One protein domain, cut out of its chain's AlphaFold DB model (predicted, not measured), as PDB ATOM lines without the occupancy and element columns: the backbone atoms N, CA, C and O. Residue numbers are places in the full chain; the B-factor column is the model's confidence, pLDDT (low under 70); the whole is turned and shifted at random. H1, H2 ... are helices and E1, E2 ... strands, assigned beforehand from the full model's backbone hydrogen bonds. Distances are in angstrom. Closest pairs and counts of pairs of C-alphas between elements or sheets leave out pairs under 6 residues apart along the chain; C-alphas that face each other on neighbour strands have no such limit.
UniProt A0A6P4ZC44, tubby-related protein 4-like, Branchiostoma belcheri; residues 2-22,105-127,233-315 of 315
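What this domain is: This is residues 2 to 22, 105 to 127 and 233 to 315 of the 315 residues of the protein "tubby-related protein 4-like" of Branchiostoma belcheri (UniProt A0A6P4ZC44). A strongly twisted antiparallel sheet of five strands, curled like part of a barrel, wraps round H3, and H1 packs beside H3 on the same face. E1 and E2 reach out as a ribbon at one end of the long axis; the small hairpin E3 and E4 lies at the other, with H2 off the sheet. The printed part has 127 residues, with three named helices and seven named strands in the order H1 H2 E1 E2 E3 E4 E5 E6 E7 H3; the class is mixed, helices and strands. The whole is compact, with a radius of gyration of the C-alphas of 14.6 A, but elongated, spanning 51 by 33 by 32 A.

How they stand to each other: The sheet runs E1 (residues 119 to 125), E2 (233 to 241), E5 (269 to 273), E6 (276 to 285), E7 (288 to 293). E5, E6 and E7 form a meander, each strand the antiparallel neighbour of the one before, with hairpins E5 and E6, and E6 and E7. N 271 and O 279 are 2.9 A apart, and N 280 and O 292 are 2.8 A apart. E6 bends by 50 degrees at residue 279. E2 is staggered: residues 233 to 239 pair with E1 (N 121 to O 237, 2.8 A) and residues 239 to 241 with E5 (N 240 to O 272, 2.9 A). The sheet curls round H3 (residues 299 to 310); H3 on one face of the sheet gives two layers, a sheet with a helix on one face, and the closest C-alphas of H3 and E7, Ala 302 and Phe 293, are 6.5 A apart. H1 (residues 9 to 19) is on the same face, at a height over the sheet of 7.8 A, over none of the strands. H1 and H3 touch, through residues 304 to 309 alone of H3, at a steep tilt of 43 degrees, opposite ways; their closest C-alphas, Trp 12 and Asn 309, are 5.5 A apart. H2 (residues 105 to 115) is only just not on the sheet, with 4 pairs of C-alphas within 10 A. H2 touches H1 at a shallow tilt of 11 degrees, the same way, with closest C-alphas Thr 114 and Glu 10 at 6.4 A. The hairpin E3 (residues 245 to 247) and E4 (residues 252 to 254) has N 247 and O 252 2.9 A apart. In H2 and H3 every O i to N i+4 pair is within hydrogen-bond range; in H1, 5 of 7 are.

Where its parts are: H1 begins at C-alpha 9 (-30.761, -6.420, 25.790) and is 16.1 A long; H2 is 14.6 A and H3 16.3 A, ending at C-alpha 310 (-27.263, 3.430, 32.019). E6 is 26.5 A, E2 25.5 A, E1 18.5 A.

The domain as a whole: The farthest C-alphas, Pro 127 and Ser 249, are 50.7 A apart. Residues 23 to 104 and 128 to 232 are not printed; the C-alpha gaps are 39.6 A and 7.2 A. The link E4 to E5 is long. Mean pLDDT of the printed part is 71.6; residues 2 to 22, 105 to 127, 233 to 235 and 311 to 315 are under 70.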
ATOM      1  N   PHE A   2     -17.715  -5.253  20.787       35.84
ATOM      2  CA  PHE A   2     -18.350  -6.463  21.308       35.84
ATOM      3  C   PHE A   2     -19.627  -6.126  22.081       35.84
ATOM      4  O   PHE A   2     -19.658  -5.173  22.865       35.84
ATOM      5  N   VAL A   3     -20.665  -6.926  21.857       45.31
ATOM      6  CA  VAL A   3     -21.917  -6.879  22.607       45.31
ATOM      7  C   VAL A   3     -22.032  -8.226  23.315       45.31
ATOM      8  O   VAL A   3     -22.422  -9.214  22.700       45.31
ATOM      9  N   ASP A   4     -21.664  -8.286  24.596       37.16
ATOM     10  CA  ASP A   4     -22.058  -9.398  25.474       37.16
ATOM     11  C   ASP A   4     -23.566  -9.238  25.750       37.16
ATOM     12  O   ASP A   4     -23.991  -8.690  26.766       37.16
ATOM     13  N   GLY A   5     -24.377  -9.572  24.743       46.75
ATOM     14  CA  GLY A   5     -25.761  -9.113  24.586       46.75
ATOM     15  C   GLY A   5     -26.834  -9.929  25.307       46.75
ATOM     16  O   GLY A   5     -28.009  -9.592  25.204       46.75
ATOM     17  N   GLU A   6     -26.470 -10.980  26.040       40.59
ATOM     18  CA  GLU A   6     -27.437 -12.017  26.438       40.59
ATOM     19  C   GLU A   6     -28.345 -11.618  27.622       40.59
ATOM     20  O   GLU A   6     -29.434 -12.162  27.768       40.59
ATOM     21  N   LEU A   7     -27.952 -10.642  28.456       42.31
ATOM     22  CA  LEU A   7     -28.720 -10.254  29.657       42.31
ATOM     23  C   LEU A   7     -29.121  -8.775  29.726       42.31
ATOM     24  O   LEU A   7     -30.067  -8.446  30.440       42.31
ATOM     25  N   GLU A   8     -28.423  -7.876  29.029       46.25
ATOM     26  CA  GLU A   8     -28.720  -6.433  29.080       46.25
ATOM     27  C   GLU A   8     -29.772  -6.023  28.032       46.25
ATOM     28  O   GLU A   8     -30.615  -5.170  28.318       46.25
ATOM     29  N   GLY A   9     -29.806  -6.696  26.871       48.12
ATOM     30  CA  GLY A   9     -30.761  -6.420  25.790       48.12
ATOM     31  C   GLY A   9     -32.227  -6.600  26.202       48.12
ATOM     32  O   GLY A   9     -33.074  -5.765  25.899       48.12
ATOM     33  N   GLU A  10     -32.524  -7.643  26.980       46.53
ATOM     34  CA  GLU A  10     -33.885  -7.913  27.459       46.53
ATOM     35  C   GLU A  10     -34.382  -6.901  28.498       46.53
ATOM     36  O   GLU A  10     -35.589  -6.757  28.716       46.53
ATOM     37  N   ARG A  11     -33.463  -6.235  29.203       53.44
ATOM     38  CA  ARG A  11     -33.812  -5.424  30.370       53.44
ATOM     39  C   ARG A  11     -34.161  -3.995  30.001       53.44
ATOM     40  O   ARG A  11     -35.075  -3.442  30.603       53.44
ATOM     41  N   TRP A  12     -33.492  -3.395  29.018       56.03
ATOM     42  CA  TRP A  12     -33.895  -2.068  28.553       56.03
ATOM     43  C   TRP A  12     -35.217  -2.129  27.777       56.03
ATOM     44  O   TRP A  12     -36.014  -1.210  27.916       56.03
ATOM     45  N   ALA A  13     -35.493  -3.220  27.046       54.59
ATOM     46  CA  ALA A  13     -36.758  -3.414  26.333       54.59
ATOM     47  C   ALA A  13     -37.961  -3.371  27.291       54.59
ATOM     48  O   ALA A  13     -38.917  -2.640  27.047       54.59
ATOM     49  N   LYS A  14     -37.868  -4.070  28.433       57.25
ATOM     50  CA  LYS A  14     -38.887  -4.032  29.498       57.25
ATOM     51  C   LYS A  14     -39.045  -2.644  30.118       57.25
ATOM     52  O   LYS A  14     -40.163  -2.191  30.345       57.25
ATOM     53  N   VAL A  15     -37.933  -1.958  30.376       54.31
ATOM     54  CA  VAL A  15     -37.974  -0.629  30.996       54.31
ATOM     55  C   VAL A  15     -38.475   0.441  30.017       54.31
ATOM     56  O   VAL A  15     -39.166   1.368  30.424       54.31
ATOM     57  N   ALA A  16     -38.207   0.299  28.719       54.25
ATOM     58  CA  ALA A  16     -38.758   1.176  27.690       54.25
ATOM     59  C   ALA A  16     -40.286   1.047  27.585       54.25
ATOM     60  O   ALA A  16     -40.957   2.067  27.449       54.25
ATOM     61  N   THR A  17     -40.841  -0.167  27.709       54.66
ATOM     62  CA  THR A  17     -42.301  -0.358  27.771       54.66
ATOM     63  C   THR A  17     -42.934   0.268  29.014       54.66
ATOM     64  O   THR A  17     -44.019   0.819  28.915       54.66
ATOM     65  N   GLU A  18     -42.264   0.238  30.169       54.50
ATOM     66  CA  GLU A  18     -42.831   0.740  31.432       54.50
ATOM     67  C   GLU A  18     -42.727   2.269  31.578       54.50
ATOM     68  O   GLU A  18     -43.618   2.909  32.129       54.50
ATOM     69  N   ILE A  19     -41.667   2.893  31.052       52.19
ATOM     70  CA  ILE A  19     -41.459   4.346  31.186       52.19
ATOM     71  C   ILE A  19     -42.326   5.161  30.205       52.19
ATOM     72  O   ILE A  19     -42.507   6.367  30.388       52.19
ATOM     73  N   ILE A  20     -42.875   4.530  29.162       51.44
ATOM     74  CA  ILE A  20     -43.611   5.211  28.083       51.44
ATOM     75  C   ILE A  20     -45.094   4.805  28.062       51.44
ATOM     76  O   ILE A  20     -45.772   4.921  27.047       51.44
ATOM     77  N   GLU A  21     -45.638   4.380  29.200       49.34
ATOM     78  CA  GLU A  21     -47.075   4.465  29.446       49.34
ATOM     79  C   GLU A  21     -47.341   5.725  30.281       49.34
ATOM     80  O   GLU A  21     -46.914   5.804  31.434       49.34
ATOM     81  N   PRO A  22     -48.020   6.757  29.747       40.25
ATOM     82  CA  PRO A  22     -48.574   7.774  30.615       40.25
ATOM     83  C   PRO A  22     -49.705   7.102  31.394       40.25
ATOM     84  O   PRO A  22     -50.793   6.917  30.852       40.25
ATOM     85  N   GLU A 105     -24.230 -20.101  13.908       48.09
ATOM     86  CA  GLU A 105     -25.646 -19.745  13.832       48.09
ATOM     87  C   GLU A 105     -26.400 -19.789  15.174       48.09
ATOM     88  O   GLU A 105     -27.354 -19.041  15.324       48.09
ATOM     89  N   SER A 106     -26.029 -20.618  16.154       45.25
ATOM     90  CA  SER A 106     -26.663 -20.721  17.478       45.25
ATOM     91  C   SER A 106     -26.332 -19.549  18.396       45.25
ATOM     92  O   SER A 106     -27.213 -19.118  19.125       45.25
ATOM     93  N   ILE A 107     -25.124 -18.977  18.323       52.69
ATOM     94  CA  ILE A 107     -24.765 -17.755  19.070       52.69
ATOM     95  C   ILE A 107     -25.487 -16.547  18.463       52.69
ATOM     96  O   ILE A 107     -26.084 -15.762  19.197       52.69
ATOM     97  N   ALA A 108     -25.524 -16.449  17.127       44.72
ATOM     98  CA  ALA A 108     -26.362 -15.477  16.420       44.72
ATOM     99  C   ALA A 108     -27.831 -15.652  16.793       44.72
ATOM    100  O   ALA A 108     -28.493 -14.686  17.131       44.72
ATOM    101  N   ARG A 109     -28.351 -16.884  16.759       43.06
ATOM    102  CA  ARG A 109     -29.740 -17.185  17.115       43.06
ATOM    103  C   ARG A 109     -30.021 -16.966  18.593       43.06
ATOM    104  O   ARG A 109     -31.132 -16.573  18.876       43.06
ATOM    105  N   LYS A 110     -29.083 -17.154  19.524       45.47
ATOM    106  CA  LYS A 110     -29.271 -16.816  20.947       45.47
ATOM    107  C   LYS A 110     -29.301 -15.312  21.164       45.47
ATOM    108  O   LYS A 110     -30.219 -14.835  21.824       45.47
ATOM    109  N   ALA A 111     -28.371 -14.574  20.552       42.38
ATOM    110  CA  ALA A 111     -28.387 -13.113  20.546       42.38
ATOM    111  C   ALA A 111     -29.659 -12.572  19.867       42.38
ATOM    112  O   ALA A 111     -30.286 -11.658  20.379       42.38
ATOM    113  N   ASN A 112     -30.100 -13.184  18.766       40.22
ATOM    114  CA  ASN A 112     -31.273 -12.754  18.002       40.22
ATOM    115  C   ASN A 112     -32.605 -13.213  18.630       40.22
ATOM    116  O   ASN A 112     -33.549 -12.436  18.645       40.22
ATOM    117  N   GLN A 113     -32.679 -14.392  19.260       38.38
ATOM    118  CA  GLN A 113     -33.864 -14.850  20.011       38.38
ATOM    119  C   GLN A 113     -34.113 -14.013  21.270       38.38
ATOM    120  O   GLN A 113     -35.257 -13.901  21.709       38.38
ATOM    121  N   THR A 114     -33.073 -13.409  21.857       40.84
ATOM    122  CA  THR A 114     -33.241 -12.417  22.935       40.84
ATOM    123  C   THR A 114     -33.634 -11.030  22.410       40.84
ATOM    124  O   THR A 114     -34.171 -10.228  23.175       40.84
ATOM    125  N   LEU A 115     -33.429 -10.758  21.115       41.84
ATOM    126  CA  LEU A 115     -33.717  -9.483  20.445       41.84
ATOM    127  C   LEU A 115     -35.061  -9.451  19.696       41.84
ATOM    128  O   LEU A 115     -35.564  -8.360  19.438       41.84
ATOM    129  N   ASP A 116     -35.699 -10.603  19.455       35.91
ATOM    130  CA  ASP A 116     -37.056 -10.744  18.887       35.91
ATOM    131  C   ASP A 116     -38.187 -10.305  19.850       35.91
ATOM    132  O   ASP A 116     -39.343 -10.719  19.740       35.91
ATOM    133  N   LYS A 117     -37.885  -9.453  20.835       48.22
ATOM    134  CA  LYS A 117     -38.890  -8.829  21.701       48.22
ATOM    135  C   LYS A 117     -39.127  -7.414  21.198       48.22
ATOM    136  O   LYS A 117     -38.402  -6.485  21.542       48.22
ATOM    137  N   HIS A 118     -40.142  -7.288  20.348       48.34
ATOM    138  CA  HIS A 118     -40.681  -6.013  19.891       48.34
ATOM    139  C   HIS A 118     -40.917  -5.071  21.086       48.34
ATOM    140  O   HIS A 118     -41.604  -5.425  22.043       48.34
ATOM    141  N   VAL A 119     -40.335  -3.876  21.032       52.41
ATOM    142  CA  VAL A 119     -40.584  -2.777  21.966       52.41
ATOM    143  C   VAL A 119     -41.675  -1.911  21.353       52.41
ATOM    144  O   VAL A 119     -41.417  -1.116  20.458       52.41
ATOM    145  N   SER A 120     -42.912  -2.058  21.813       53.34
ATOM    146  CA  SER A 120     -43.990  -1.160  21.394       53.34
ATOM    147  C   SER A 120     -43.923   0.135  22.197       53.34
ATOM    148  O   SER A 120     -43.935   0.109  23.426       53.34
ATOM    149  N   ILE A 121     -43.868   1.273  21.512       59.03
ATOM    150  CA  ILE A 121     -44.022   2.593  22.120       59.03
ATOM    151  C   ILE A 121     -45.370   3.157  21.692       59.03
ATOM    152  O   ILE A 121     -45.629   3.360  20.505       59.03
ATOM    153  N   LYS A 122     -46.228   3.450  22.670       58.34
ATOM    154  CA  LYS A 122     -47.488   4.158  22.445       58.34
ATOM    155  C   LYS A 122     -47.243   5.652  22.592       58.34
ATOM    156  O   LYS A 122     -46.929   6.136  23.677       58.34
ATOM    157  N   LEU A 123     -47.372   6.392  21.498       61.25
ATOM    158  CA  LEU A 123     -47.279   7.844  21.515       61.25
ATOM    159  C   LEU A 123     -48.679   8.442  21.583       61.25
ATOM    160  O   LEU A 123     -49.511   8.259  20.694       61.25
ATOM    161  N   THR A 124     -48.935   9.170  22.666       53.28
ATOM    162  CA  THR A 124     -50.125  10.000  22.824       53.28
ATOM    163  C   THR A 124     -49.807  11.395  22.293       53.28
ATOM    164  O   THR A 124     -49.217  12.229  22.980       53.28
ATOM    165  N   GLU A 125     -50.169  11.672  21.042       49.97
ATOM    166  CA  GLU A 125     -50.084  13.037  20.528       49.97
ATOM    167  C   GLU A 125     -51.340  13.807  20.951       49.97
ATOM    168  O   GLU A 125     -52.469  13.410  20.658       49.97
ATOM    169  N   ARG A 126     -51.159  14.930  21.661       42.91
ATOM    170  CA  ARG A 126     -52.266  15.873  21.866       42.91
ATOM    171  C   ARG A 126     -52.570  16.556  20.528       42.91
ATOM    172  O   ARG A 126     -51.630  17.066  19.902       42.91
ATOM    173  N   PRO A 127     -53.838  16.620  20.092       38.75
ATOM    174  CA  PRO A 127     -54.204  17.315  18.866       38.75
ATOM    175  C   PRO A 127     -53.982  18.822  19.065       38.75
ATOM    176  O   PRO A 127     -54.808  19.522  19.635       38.75
ATOM    177  N   VAL A 233     -55.464  11.223  19.498       57.97
ATOM    178  CA  VAL A 233     -55.082  10.207  18.518       57.97
ATOM    179  C   VAL A 233     -53.857   9.497  19.084       57.97
ATOM    180  O   VAL A 233     -52.780  10.078  19.204       57.97
ATOM    181  N   GLN A 234     -54.045   8.250  19.504       60.75
ATOM    182  CA  GLN A 234     -52.949   7.400  19.953       60.75
ATOM    183  C   GLN A 234     -52.332   6.722  18.730       60.75
ATOM    184  O   GLN A 234     -53.015   5.982  18.021       60.75
ATOM    185  N   HIS A 235     -51.050   6.979  18.480       69.75
ATOM    186  CA  HIS A 235     -50.274   6.255  17.481       69.75
ATOM    187  C   HIS A 235     -49.383   5.238  18.198       69.75
ATOM    188  O   HIS A 235     -48.532   5.600  19.013       69.75
ATOM    189  N   GLU A 236     -49.602   3.954  17.928       76.12
ATOM    190  CA  GLU A 236     -48.772   2.867  18.446       76.12
ATOM    191  C   GLU A 236     -47.690   2.520  17.423       76.12
ATOM    192  O   GLU A 236     -47.989   2.157  16.286       76.12
ATOM    193  N   TYR A 237     -46.430   2.653  17.833       81.12
ATOM    194  CA  TYR A 237     -45.265   2.321  17.027       81.12
ATOM    195  C   TYR A 237     -44.618   1.058  17.578       81.12
ATOM    196  O   TYR A 237     -44.260   0.995  18.753       81.12
ATOM    197  N   VAL A 238     -44.429   0.056  16.723       81.69
ATOM    198  CA  VAL A 238     -43.695  -1.159  17.085       81.69
ATOM    199  C   VAL A 238     -42.239  -0.971  16.687       81.69
ATOM    200  O   VAL A 238     -41.910  -0.923  15.504       81.69
ATOM    201  N   LEU A 239     -41.369  -0.850  17.681       84.94
ATOM    202  CA  LEU A 239     -39.935  -0.694  17.498       84.94
ATOM    203  C   LEU A 239     -39.208  -2.001  17.785       84.94
ATOM    204  O   LEU A 239     -39.641  -2.818  18.594       84.94
ATOM    205  N   THR A 240     -38.066  -2.199  17.144       83.12
ATOM    206  CA  THR A 240     -37.246  -3.398  17.331       83.12
ATOM    207  C   THR A 240     -35.804  -3.021  17.588       83.12
ATOM    208  O   THR A 240     -35.295  -2.044  17.039       83.12
ATOM    209  N   ASN A 241     -35.119  -3.799  18.423       85.00
ATOM    210  CA  ASN A 241     -33.672  -3.673  18.527       85.00
ATOM    211  C   ASN A 241     -33.031  -4.222  17.251       85.00
ATOM    212  O   ASN A 241     -33.397  -5.302  16.787       85.00
ATOM    213  N   LYS A 242     -32.055  -3.502  16.707       85.38
ATOM    214  CA  LYS A 242     -31.292  -3.975  15.562       85.38
ATOM    215  C   LYS A 242     -30.356  -5.103  15.986       85.38
ATOM    216  O   LYS A 242     -29.500  -4.928  16.856       85.38
ATOM    217  N   ALA A 243     -30.484  -6.247  15.326       82.69
ATOM    218  CA  ALA A 243     -29.568  -7.364  15.500       82.69
ATOM    219  C   ALA A 243     -28.148  -7.001  15.016       82.69
ATOM    220  O   ALA A 243     -27.998  -6.414  13.938       82.69
ATOM    221  N   PRO A 244     -27.088  -7.352  15.766       82.38
ATOM    222  CA  PRO A 244     -25.724  -7.139  15.307       82.38
ATOM    223  C   PRO A 244     -25.410  -8.049  14.113       82.38
ATOM    224  O   PRO A 244     -25.810  -9.213  14.066       82.38
ATOM    225  N   LEU A 245     -24.646  -7.533  13.154       83.94
ATOM    226  CA  LEU A 245     -24.226  -8.287  11.977       83.94
ATOM    227  C   LEU A 245     -22.928  -9.040  12.266       83.94
ATOM    228  O   LEU A 245     -22.004  -8.497  12.878       83.94
ATOM    229  N   TRP A 246     -22.845 -10.288  11.809       84.38
ATOM    230  CA  TRP A 246     -21.600 -11.048  11.847       84.38
ATOM    231  C   TRP A 246     -20.604 -10.462  10.848       84.38
ATOM    232  O   TRP A 246     -20.886 -10.386   9.653       84.38
ATOM    233  N   ASN A 247     -19.424 -10.083  11.327       81.88
ATOM    234  CA  ASN A 247     -18.323  -9.688  10.466       81.88
ATOM    235  C   ASN A 247     -17.336 -10.852  10.312       81.88
ATOM    236  O   ASN A 247     -16.642 -11.224  11.259       81.88
ATOM    237  N   GLU A 248     -17.236 -11.401   9.100       87.75
ATOM    238  CA  GLU A 248     -16.342 -12.522   8.791       87.75
ATOM    239  C   GLU A 248     -14.858 -12.178   8.955       87.75
ATOM    240  O   GLU A 248     -14.066 -13.029   9.348       87.75
ATOM    241  N   SER A 249     -14.458 -10.935   8.689       84.06
ATOM    242  CA  SER A 249     -13.044 -10.545   8.755       84.06
ATOM    243  C   SER A 249     -12.524 -10.459  10.190       84.06
ATOM    244  O   SER A 249     -11.398 -10.862  10.472       84.06
ATOM    245  N   THR A 250     -13.355  -9.963  11.107       80.88
ATOM    246  CA  THR A 250     -13.006  -9.789  12.522       80.88
ATOM    247  C   THR A 250     -13.492 -10.943  13.393       80.88
ATOM    248  O   THR A 250     -13.029 -11.059  14.523       80.88
ATOM    249  N   GLN A 251     -14.370 -11.809  12.871       85.12
ATOM    250  CA  GLN A 251     -15.044 -12.893  13.595       85.12
ATOM    251  C   GLN A 251     -15.838 -12.379  14.812       85.12
ATOM    252  O   GLN A 251     -15.821 -12.989  15.882       85.12
ATOM    253  N   VAL A 252     -16.513 -11.233  14.666       77.25
ATOM    254  CA  VAL A 252     -17.249 -10.561  15.750       77.25
ATOM    255  C   VAL A 252     -18.617 -10.079  15.266       77.25
ATOM    256  O   VAL A 252     -18.754  -9.593  14.143       77.25
ATOM    257  N   TYR A 253     -19.623 -10.171  16.140       80.94
ATOM    258  CA  TYR A 253     -20.918  -9.514  15.961       80.94
ATOM    259  C   TYR A 253     -20.797  -8.018  16.253       80.94
ATOM    260  O   TYR A 253     -20.404  -7.619  17.350       80.94
ATOM    261  N   GLN A 254     -21.128  -7.185  15.270       81.88
ATOM    262  CA  GLN A 254     -20.983  -5.737  15.357       81.88
ATOM    263  C   GLN A 254     -22.198  -4.999  14.794       81.88
ATOM    264  O   GLN A 254     -22.813  -5.412  13.813       81.88
ATOM    265  N   LEU A 255     -22.501  -3.861  15.411       87.00
ATOM    266  CA  LEU A 255     -23.407  -2.850  14.874       87.00
ATOM    267  C   LEU A 255     -22.587  -1.700  14.287       87.00
ATOM    268  O   LEU A 255     -21.529  -1.347  14.818       87.00
ATOM    269  N   ASP A 256     -23.078  -1.119  13.194       89.56
ATOM    270  CA  ASP A 256     -22.453   0.043  12.569       89.56
ATOM    271  C   ASP A 256     -23.011   1.338  13.160       89.56
ATOM    272  O   ASP A 256     -24.126   1.750  12.850       89.56
ATOM    273  N   PHE A 257     -22.213   1.987  14.006       89.19
ATOM    274  CA  PHE A 257     -22.547   3.267  14.636       89.19
ATOM    275  C   PHE A 257     -22.042   4.489  13.846       89.19
ATOM    276  O   PHE A 257     -22.060   5.607  14.370       89.19
ATOM    277  N   GLY A 258     -21.515   4.306  12.628       89.06
ATOM    278  CA  GLY A 258     -21.004   5.393  11.787       89.06
ATOM    279  C   GLY A 258     -19.885   6.209  12.444       89.06
ATOM    280  O   GLY A 258     -19.783   7.415  12.228       89.06
ATOM    281  N   GLY A 259     -19.098   5.583  13.326       89.88
ATOM    282  CA  GLY A 259     -18.038   6.237  14.103       89.88
ATOM    283  C   GLY A 259     -18.514   7.107  15.275       89.88
ATOM    284  O   GLY A 259     -17.684   7.732  15.930       89.88
ATOM    285  N   ARG A 260     -19.821   7.156  15.571       89.75
ATOM    286  CA  ARG A 260     -20.366   7.935  16.701       89.75
ATOM    287  C   ARG A 260     -20.163   7.266  18.050       89.75
ATOM    288  O   ARG A 260     -20.117   7.946  19.066       89.75
ATOM    289  N   VAL A 261     -20.054   5.943  18.054       89.19
ATOM    290  CA  VAL A 261     -19.705   5.143  19.227       89.19
ATOM    291  C   VAL A 261     -18.276   4.666  19.024       89.19
ATOM    292  O   VAL A 261     -17.913   4.239  17.930       89.19
ATOM    293  N   THR A 262     -17.448   4.786  20.054       88.12
ATOM    294  CA  THR A 262     -16.016   4.457  19.983       88.12
ATOM    295  C   THR A 262     -15.632   3.386  20.991       88.12
ATOM    296  O   THR A 262     -14.680   2.644  20.757       88.12
ATOM    297  N   GLN A 263     -16.391   3.260  22.084       86.06
ATOM    298  CA  GLN A 263     -16.121   2.311  23.154       86.06
ATOM    299  C   GLN A 263     -17.068   1.118  23.096       86.06
ATOM    300  O   GLN A 263     -18.275   1.248  22.897       86.06
ATOM    301  N   GLU A 264     -16.513  -0.061  23.349       80.81
ATOM    302  CA  GLU A 264     -17.253  -1.320  23.372       80.81
ATOM    303  C   GLU A 264     -18.046  -1.447  24.680       80.81
ATOM    304  O   GLU A 264     -17.533  -1.177  25.771       80.81
ATOM    305  N   SER A 265     -19.324  -1.809  24.577       83.00
ATOM    306  CA  SER A 265     -20.209  -1.982  25.725       83.00
ATOM    307  C   SER A 265     -21.476  -2.732  25.327       83.00
ATOM    308  O   SER A 265     -22.044  -2.461  24.273       83.00
ATOM    309  N   ALA A 266     -21.983  -3.575  26.229       78.38
ATOM    310  CA  ALA A 266     -23.313  -4.176  26.119       78.38
ATOM    311  C   ALA A 266     -24.464  -3.142  26.189       78.38
ATOM    312  O   ALA A 266     -25.579  -3.423  25.763       78.38
ATOM    313  N   LYS A 267     -24.167  -1.903  26.611       82.69
ATOM    314  CA  LYS A 267     -25.097  -0.764  26.597       82.69
ATOM    315  C   LYS A 267     -25.270  -0.120  25.222       82.69
ATOM    316  O   LYS A 267     -26.081   0.794  25.105       82.69
ATOM    317  N   ASN A 268     -24.487  -0.509  24.221       88.31
ATOM    318  CA  ASN A 268     -24.582   0.074  22.890       88.31
ATOM    319  C   ASN A 268     -25.715  -0.613  22.121       88.31
ATOM    320  O   ASN A 268     -25.674  -1.827  21.935       88.31
ATOM    321  N   PHE A 269     -26.705   0.147  21.660       88.12
ATOM    322  CA  PHE A 269     -27.852  -0.402  20.935       88.12
ATOM    323  C   PHE A 269     -28.367   0.559  19.860       88.12
ATOM    324  O   PHE A 269     -28.119   1.771  19.897       88.12
ATOM    325  N   GLN A 270     -29.097  -0.002  18.898       90.06
ATOM    326  CA  GLN A 270     -29.802   0.726  17.849       90.06
ATOM    327  C   GLN A 270     -31.248   0.247  17.805       90.06
ATOM    328  O   GLN A 270     -31.505  -0.950  17.872       90.06
ATOM    329  N   VAL A 271     -32.191   1.176  17.692       89.00
ATOM    330  CA  VAL A 271     -33.616   0.857  17.574       89.00
ATOM    331  C   VAL A 271     -34.093   1.232  16.186       89.00
ATOM    332  O   VAL A 271     -33.796   2.326  15.697       89.00
ATOM    333  N   GLU A 272     -34.855   0.333  15.579       89.00
ATOM    334  CA  GLU A 272     -35.437   0.490  14.257       89.00
ATOM    335  C   GLU A 272     -36.967   0.536  14.325       89.00
ATOM    336  O   GLU A 272     -37.597  -0.165  15.117       89.00
ATOM    337  N   LEU A 273     -37.553   1.377  13.475       88.00
ATOM    338  CA  LEU A 273     -38.972   1.409  13.143       88.00
ATOM    339  C   LEU A 273     -39.092   1.037  11.669       88.00
ATOM    340  O   LEU A 273     -38.531   1.737  10.830       88.00
ATOM    341  N   GLU A 274     -39.788  -0.054  11.348       87.44
ATOM    342  CA  GLU A 274     -39.990  -0.486   9.953       87.44
ATOM    343  C   GLU A 274     -38.669  -0.581   9.145       87.44
ATOM    344  O   GLU A 274     -38.611  -0.268   7.957       87.44
ATOM    345  N   GLY A 275     -37.574  -0.985   9.805       85.00
ATOM    346  CA  GLY A 275     -36.231  -1.091   9.213       85.00
ATOM    347  C   GLY A 275     -35.452   0.228   9.103       85.00
ATOM    348  O   GLY A 275     -34.325   0.237   8.607       85.00
ATOM    349  N   GLN A 276     -36.011   1.348   9.566       89.62
ATOM    350  CA  GLN A 276     -35.307   2.624   9.676       89.62
ATOM    351  C   GLN A 276     -34.778   2.830  11.091       89.62
ATOM    352  O   GLN A 276     -35.533   2.783  12.057       89.62
ATOM    353  N   GLN A 277     -33.486   3.121  11.220       90.12
ATOM    354  CA  GLN A 277     -32.879   3.447  12.507       90.12
ATOM    355  C   GLN A 277     -33.416   4.782  13.039       90.12
ATOM    356  O   GLN A 277     -33.177   5.833  12.450       90.12
ATOM    357  N   VAL A 278     -34.104   4.734  14.180       91.25
ATOM    358  CA  VAL A 278     -34.747   5.895  14.821       91.25
ATOM    359  C   VAL A 278     -34.092   6.302  16.139       91.25
ATOM    360  O   VAL A 278     -34.280   7.430  16.588       91.25
ATOM    361  N   LEU A 279     -33.312   5.420  16.768       92.56
ATOM    362  CA  LEU A 279     -32.584   5.714  18.003       92.56
ATOM    363  C   LEU A 279     -31.234   5.005  17.992       92.56
ATOM    364  O   LEU A 279     -31.135   3.835  17.622       92.56
ATOM    365  N   GLN A 280     -30.198   5.698  18.440       93.06
ATOM    366  CA  GLN A 280     -28.864   5.158  18.618       93.06
ATOM    367  C   GLN A 280     -28.286   5.656  19.928       93.06
ATOM    368  O   GLN A 280     -28.187   6.862  20.157       93.06
ATOM    369  N   PHE A 281     -27.848   4.720  20.755       93.12
ATOM    370  CA  PHE A 281     -27.185   5.034  22.004       93.12
ATOM    371  C   PHE A 281     -25.901   4.231  22.131       93.12
ATOM    372  O   PHE A 281     -25.860   3.035  21.836       93.12
ATOM    373  N   GLY A 282     -24.844   4.882  22.604       91.50
ATOM    374  CA  GLY A 282     -23.612   4.175  22.900       91.50
ATOM    375  C   GLY A 282     -22.569   5.020  23.602       91.50
ATOM    376  O   GLY A 282     -22.686   6.238  23.744       91.50
ATOM    377  N   ARG A 283     -21.540   4.338  24.093       91.00
ATOM    378  CA  ARG A 283     -20.475   4.940  24.888       91.00
ATOM    379  C   ARG A 283     -19.367   5.505  24.001       91.00
ATOM    380  O   ARG A 283     -18.865   4.828  23.105       91.00
ATOM    381  N   ILE A 284     -18.952   6.729  24.306       93.50
ATOM    382  CA  ILE A 284     -17.802   7.371  23.653       93.50
ATOM    383  C   ILE A 284     -16.589   7.471  24.577       93.50
ATOM    384  O   ILE A 284     -15.460   7.507  24.108       93.50
ATOM    385  N   ASP A 285     -16.817   7.469  25.893       91.88
ATOM    386  CA  ASP A 285     -15.771   7.652  26.900       91.88
ATOM    387  C   ASP A 285     -16.208   7.097  28.265       91.88
ATOM    388  O   ASP A 285     -17.301   6.545  28.413       91.88
ATOM    389  N   VAL A 286     -15.373   7.233  29.305       86.06
ATOM    390  CA  VAL A 286     -15.656   6.657  30.634       86.06
ATOM    391  C   VAL A 286     -17.021   7.097  31.181       86.06
ATOM    392  O   VAL A 286     -17.794   6.242  31.611       86.06
ATOM    393  N   ASN A 287     -17.338   8.389  31.092       87.50
ATOM    394  CA  ASN A 287     -18.589   8.979  31.585       87.50
ATOM    395  C   ASN A 287     -19.315   9.795  30.507       87.50
ATOM    396  O   ASN A 287     -20.064  10.712  30.832       87.50
ATOM    397  N   ALA A 288     -19.078   9.491  29.233       91.06
ATOM    398  CA  ALA A 288     -19.727  10.188  28.135       91.06
ATOM    399  C   ALA A 288     -20.330   9.198  27.139       91.06
ATOM    400  O   ALA A 288     -19.768   8.136  26.843       91.06
ATOM    401  N   TYR A 289     -21.501   9.578  26.642       93.69
ATOM    402  CA  TYR A 289     -22.347   8.783  25.770       93.69
ATOM    403  C   TYR A 289     -22.864   9.668  24.640       93.69
ATOM    404  O   TYR A 289     -23.036  10.874  24.825       93.69
ATOM    405  N   THR A 290     -23.129   9.055  23.494       94.50
ATOM    406  CA  THR A 290     -23.876   9.671  22.402       94.50
ATOM    407  C   THR A 290     -25.305   9.140  22.406       94.50
ATOM    408  O   THR A 290     -25.532   7.963  22.699       94.50
ATOM    409  N   LEU A 291     -26.258  10.015  22.099       95.12
ATOM    410  CA  LEU A 291     -27.669   9.689  21.943       95.12
ATOM    411  C   LEU A 291     -28.183  10.423  20.705       95.12
ATOM    412  O   LEU A 291     -28.406  11.632  20.748       95.12
ATOM    413  N   ASP A 292     -28.354   9.691  19.611       95.12
ATOM    414  CA  ASP A 292     -28.977  10.196  18.391       95.12
ATOM    415  C   ASP A 292     -30.409   9.653  18.334       95.12
ATOM    416  O   ASP A 292     -30.617   8.453  18.497       95.12
ATOM    417  N   PHE A 293     -31.400  10.512  18.113       93.56
ATOM    418  CA  PHE A 293     -32.798  10.102  17.994       93.56
ATOM    419  C   PHE A 293     -33.478  10.832  16.840       93.56
ATOM    420  O   PHE A 293     -33.092  11.939  16.460       93.56
ATOM    421  N   GLN A 294     -34.509  10.203  16.297       92.75
ATOM    422  CA  GLN A 294     -35.333  10.716  15.218       92.75
ATOM    423  C   GLN A 294     -36.807  10.469  15.549       92.75
ATOM    424  O   GLN A 294     -37.132   9.691  16.449       92.75
ATOM    425  N   HIS A 295     -37.706  11.141  14.823       87.12
ATOM    426  CA  HIS A 295     -39.130  10.811  14.859       87.12
ATOM    427  C   HIS A 295     -39.297   9.284  14.704       87.12
ATOM    428  O   HIS A 295     -38.673   8.710  13.809       87.12
ATOM    429  N   PRO A 296     -40.070   8.623  15.581       87.56
ATOM    430  CA  PRO A 296     -41.136   9.202  16.397       87.56
ATOM    431  C   PRO A 296     -40.746   9.552  17.847       87.56
ATOM    432  O   PRO A 296     -41.587   9.992  18.623       87.56
ATOM    433  N   PHE A 297     -39.473   9.422  18.230       83.94
ATOM    434  CA  PHE A 297     -39.039   9.762  19.584       83.94
ATOM    435  C   PHE A 297     -39.032  11.267  19.848       83.94
ATOM    436  O   PHE A 297     -38.463  12.060  19.093       83.94
ATOM    437  N   THR A 298     -39.558  11.652  21.009       87.31
ATOM    438  CA  THR A 298     -39.235  12.945  21.622       87.31
ATOM    439  C   THR A 298     -37.902  12.869  22.369       87.31
ATOM    440  O   THR A 298     -37.478  11.800  22.818       87.31
ATOM    441  N   ALA A 299     -37.261  14.023  22.578       88.44
ATOM    442  CA  ALA A 299     -36.008  14.101  23.332       88.44
ATOM    443  C   ALA A 299     -36.131  13.501  24.745       88.44
ATOM    444  O   ALA A 299     -35.215  12.827  25.211       88.44
ATOM    445  N   LEU A 300     -37.273  13.713  25.415       87.88
ATOM    446  CA  LEU A 300     -37.522  13.194  26.760       87.88
ATOM    447  C   LEU A 300     -37.608  11.665  26.771       87.88
ATOM    448  O   LEU A 300     -36.992  11.029  27.619       87.88
ATOM    449  N   GLN A 301     -38.330  11.075  25.817       87.38
ATOM    450  CA  GLN A 301     -38.466   9.620  25.710       87.38
ATOM    451  C   GLN A 301     -37.133   8.960  25.373       87.38
ATOM    452  O   GLN A 301     -36.726   8.022  26.052       87.38
ATOM    453  N   ALA A 302     -36.417   9.489  24.376       89.62
ATOM    454  CA  ALA A 302     -35.087   9.008  24.016       89.62
ATOM    455  C   ALA A 302     -34.132   9.058  25.221       89.62
ATOM    456  O   ALA A 302     -33.405   8.102  25.493       89.62
ATOM    457  N   PHE A 303     -34.168  10.153  25.982       90.62
ATOM    458  CA  PHE A 303     -33.355  10.306  27.183       90.62
ATOM    459  C   PHE A 303     -33.755   9.329  28.294       90.62
ATOM    460  O   PHE A 303     -32.888   8.750  28.945       90.62
ATOM    461  N   ALA A 304     -35.051   9.100  28.491       88.56
ATOM    462  CA  ALA A 304     -35.549   8.154  29.478       88.56
ATOM    463  C   ALA A 304     -35.099   6.713  29.174       88.56
ATOM    464  O   ALA A 304     -34.594   6.026  30.064       88.56
ATOM    465  N   VAL A 305     -35.169   6.296  27.904       86.25
ATOM    466  CA  VAL A 305     -34.631   5.007  27.435       86.25
ATOM    467  C   VAL A 305     -33.118   4.922  27.676       86.25
ATOM    468  O   VAL A 305     -32.615   3.908  28.162       86.25
ATOM    469  N   ALA A 306     -32.373   5.998  27.411       89.00
ATOM    470  CA  ALA A 306     -30.937   6.035  27.681       89.00
ATOM    471  C   ALA A 306     -30.615   5.884  29.181       89.00
ATOM    472  O   ALA A 306     -29.738   5.103  29.553       89.00
ATOM    473  N   LEU A 307     -31.336   6.581  30.066       88.69
ATOM    474  CA  LEU A 307     -31.150   6.475  31.519       88.69
ATOM    475  C   LEU A 307     -31.472   5.077  32.047       88.69
ATOM    476  O   LEU A 307     -30.712   4.535  32.857       88.69
ATOM    477  N   ALA A 308     -32.562   4.484  31.566       84.12
ATOM    478  CA  ALA A 308     -32.939   3.112  31.874       84.12
ATOM    479  C   ALA A 308     -31.804   2.131  31.568       84.12
ATOM    480  O   ALA A 308     -31.506   1.247  32.365       84.12
ATOM    481  N   ASN A 309     -31.118   2.335  30.446       82.81
ATOM    482  CA  ASN A 309     -29.990   1.514  30.037       82.81
ATOM    483  C   ASN A 309     -28.700   1.809  30.840       82.81
ATOM    484  O   ASN A 309     -27.898   0.919  31.134       82.81
ATOM    485  N   VAL A 310     -28.471   3.059  31.257       81.62
ATOM    486  CA  VAL A 310     -27.263   3.430  32.019       81.62
ATOM    487  C   VAL A 310     -27.307   2.932  33.469       81.62
ATOM    488  O   VAL A 310     -26.257   2.543  33.992       81.62
ATOM    489  N   THR A 311     -28.479   2.920  34.103       68.75
ATOM    490  CA  THR A 311     -28.650   2.760  35.563       68.75
ATOM    491  C   THR A 311     -28.671   1.311  36.080       68.75
ATOM    492  O   THR A 311     -28.606   1.095  37.289       68.75
ATOM    493  N   GLN A 312     -28.651   0.293  35.217       58.56
ATOM    494  CA  GLN A 312     -28.850  -1.111  35.620       58.56
ATOM    495  C   GLN A 312     -27.586  -1.874  36.054       58.56
ATOM    496  O   GLN A 312     -27.278  -2.958  35.562       58.56
ATOM    497  N   ARG A 313     -26.866  -1.353  37.050       52.53
ATOM    498  CA  ARG A 313     -25.896  -2.148  37.823       52.53
ATOM    499  C   ARG A 313     -26.279  -2.162  39.295       52.53
ATOM    500  O   ARG A 313     -25.596  -1.550  40.110       52.53
ATOM    501  N   LEU A 314     -27.355  -2.862  39.634       40.56
ATOM    502  CA  LEU A 314     -27.618  -3.230  41.023       40.56
ATOM    503  C   LEU A 314     -27.246  -4.705  41.186       40.56
ATOM    504  O   LEU A 314     -27.842  -5.579  40.559       40.56
ATOM    505  N   LYS A 315     -26.146  -4.909  41.916       38.28
ATOM    506  CA  LYS A 315     -25.675  -6.203  42.416       38.28
ATOM    507  C   LYS A 315     -26.582  -6.686  43.536       38.28
ATOM    508  O   LYS A 315     -27.076  -5.807  44.276       38.28
TER     509      LYS A 315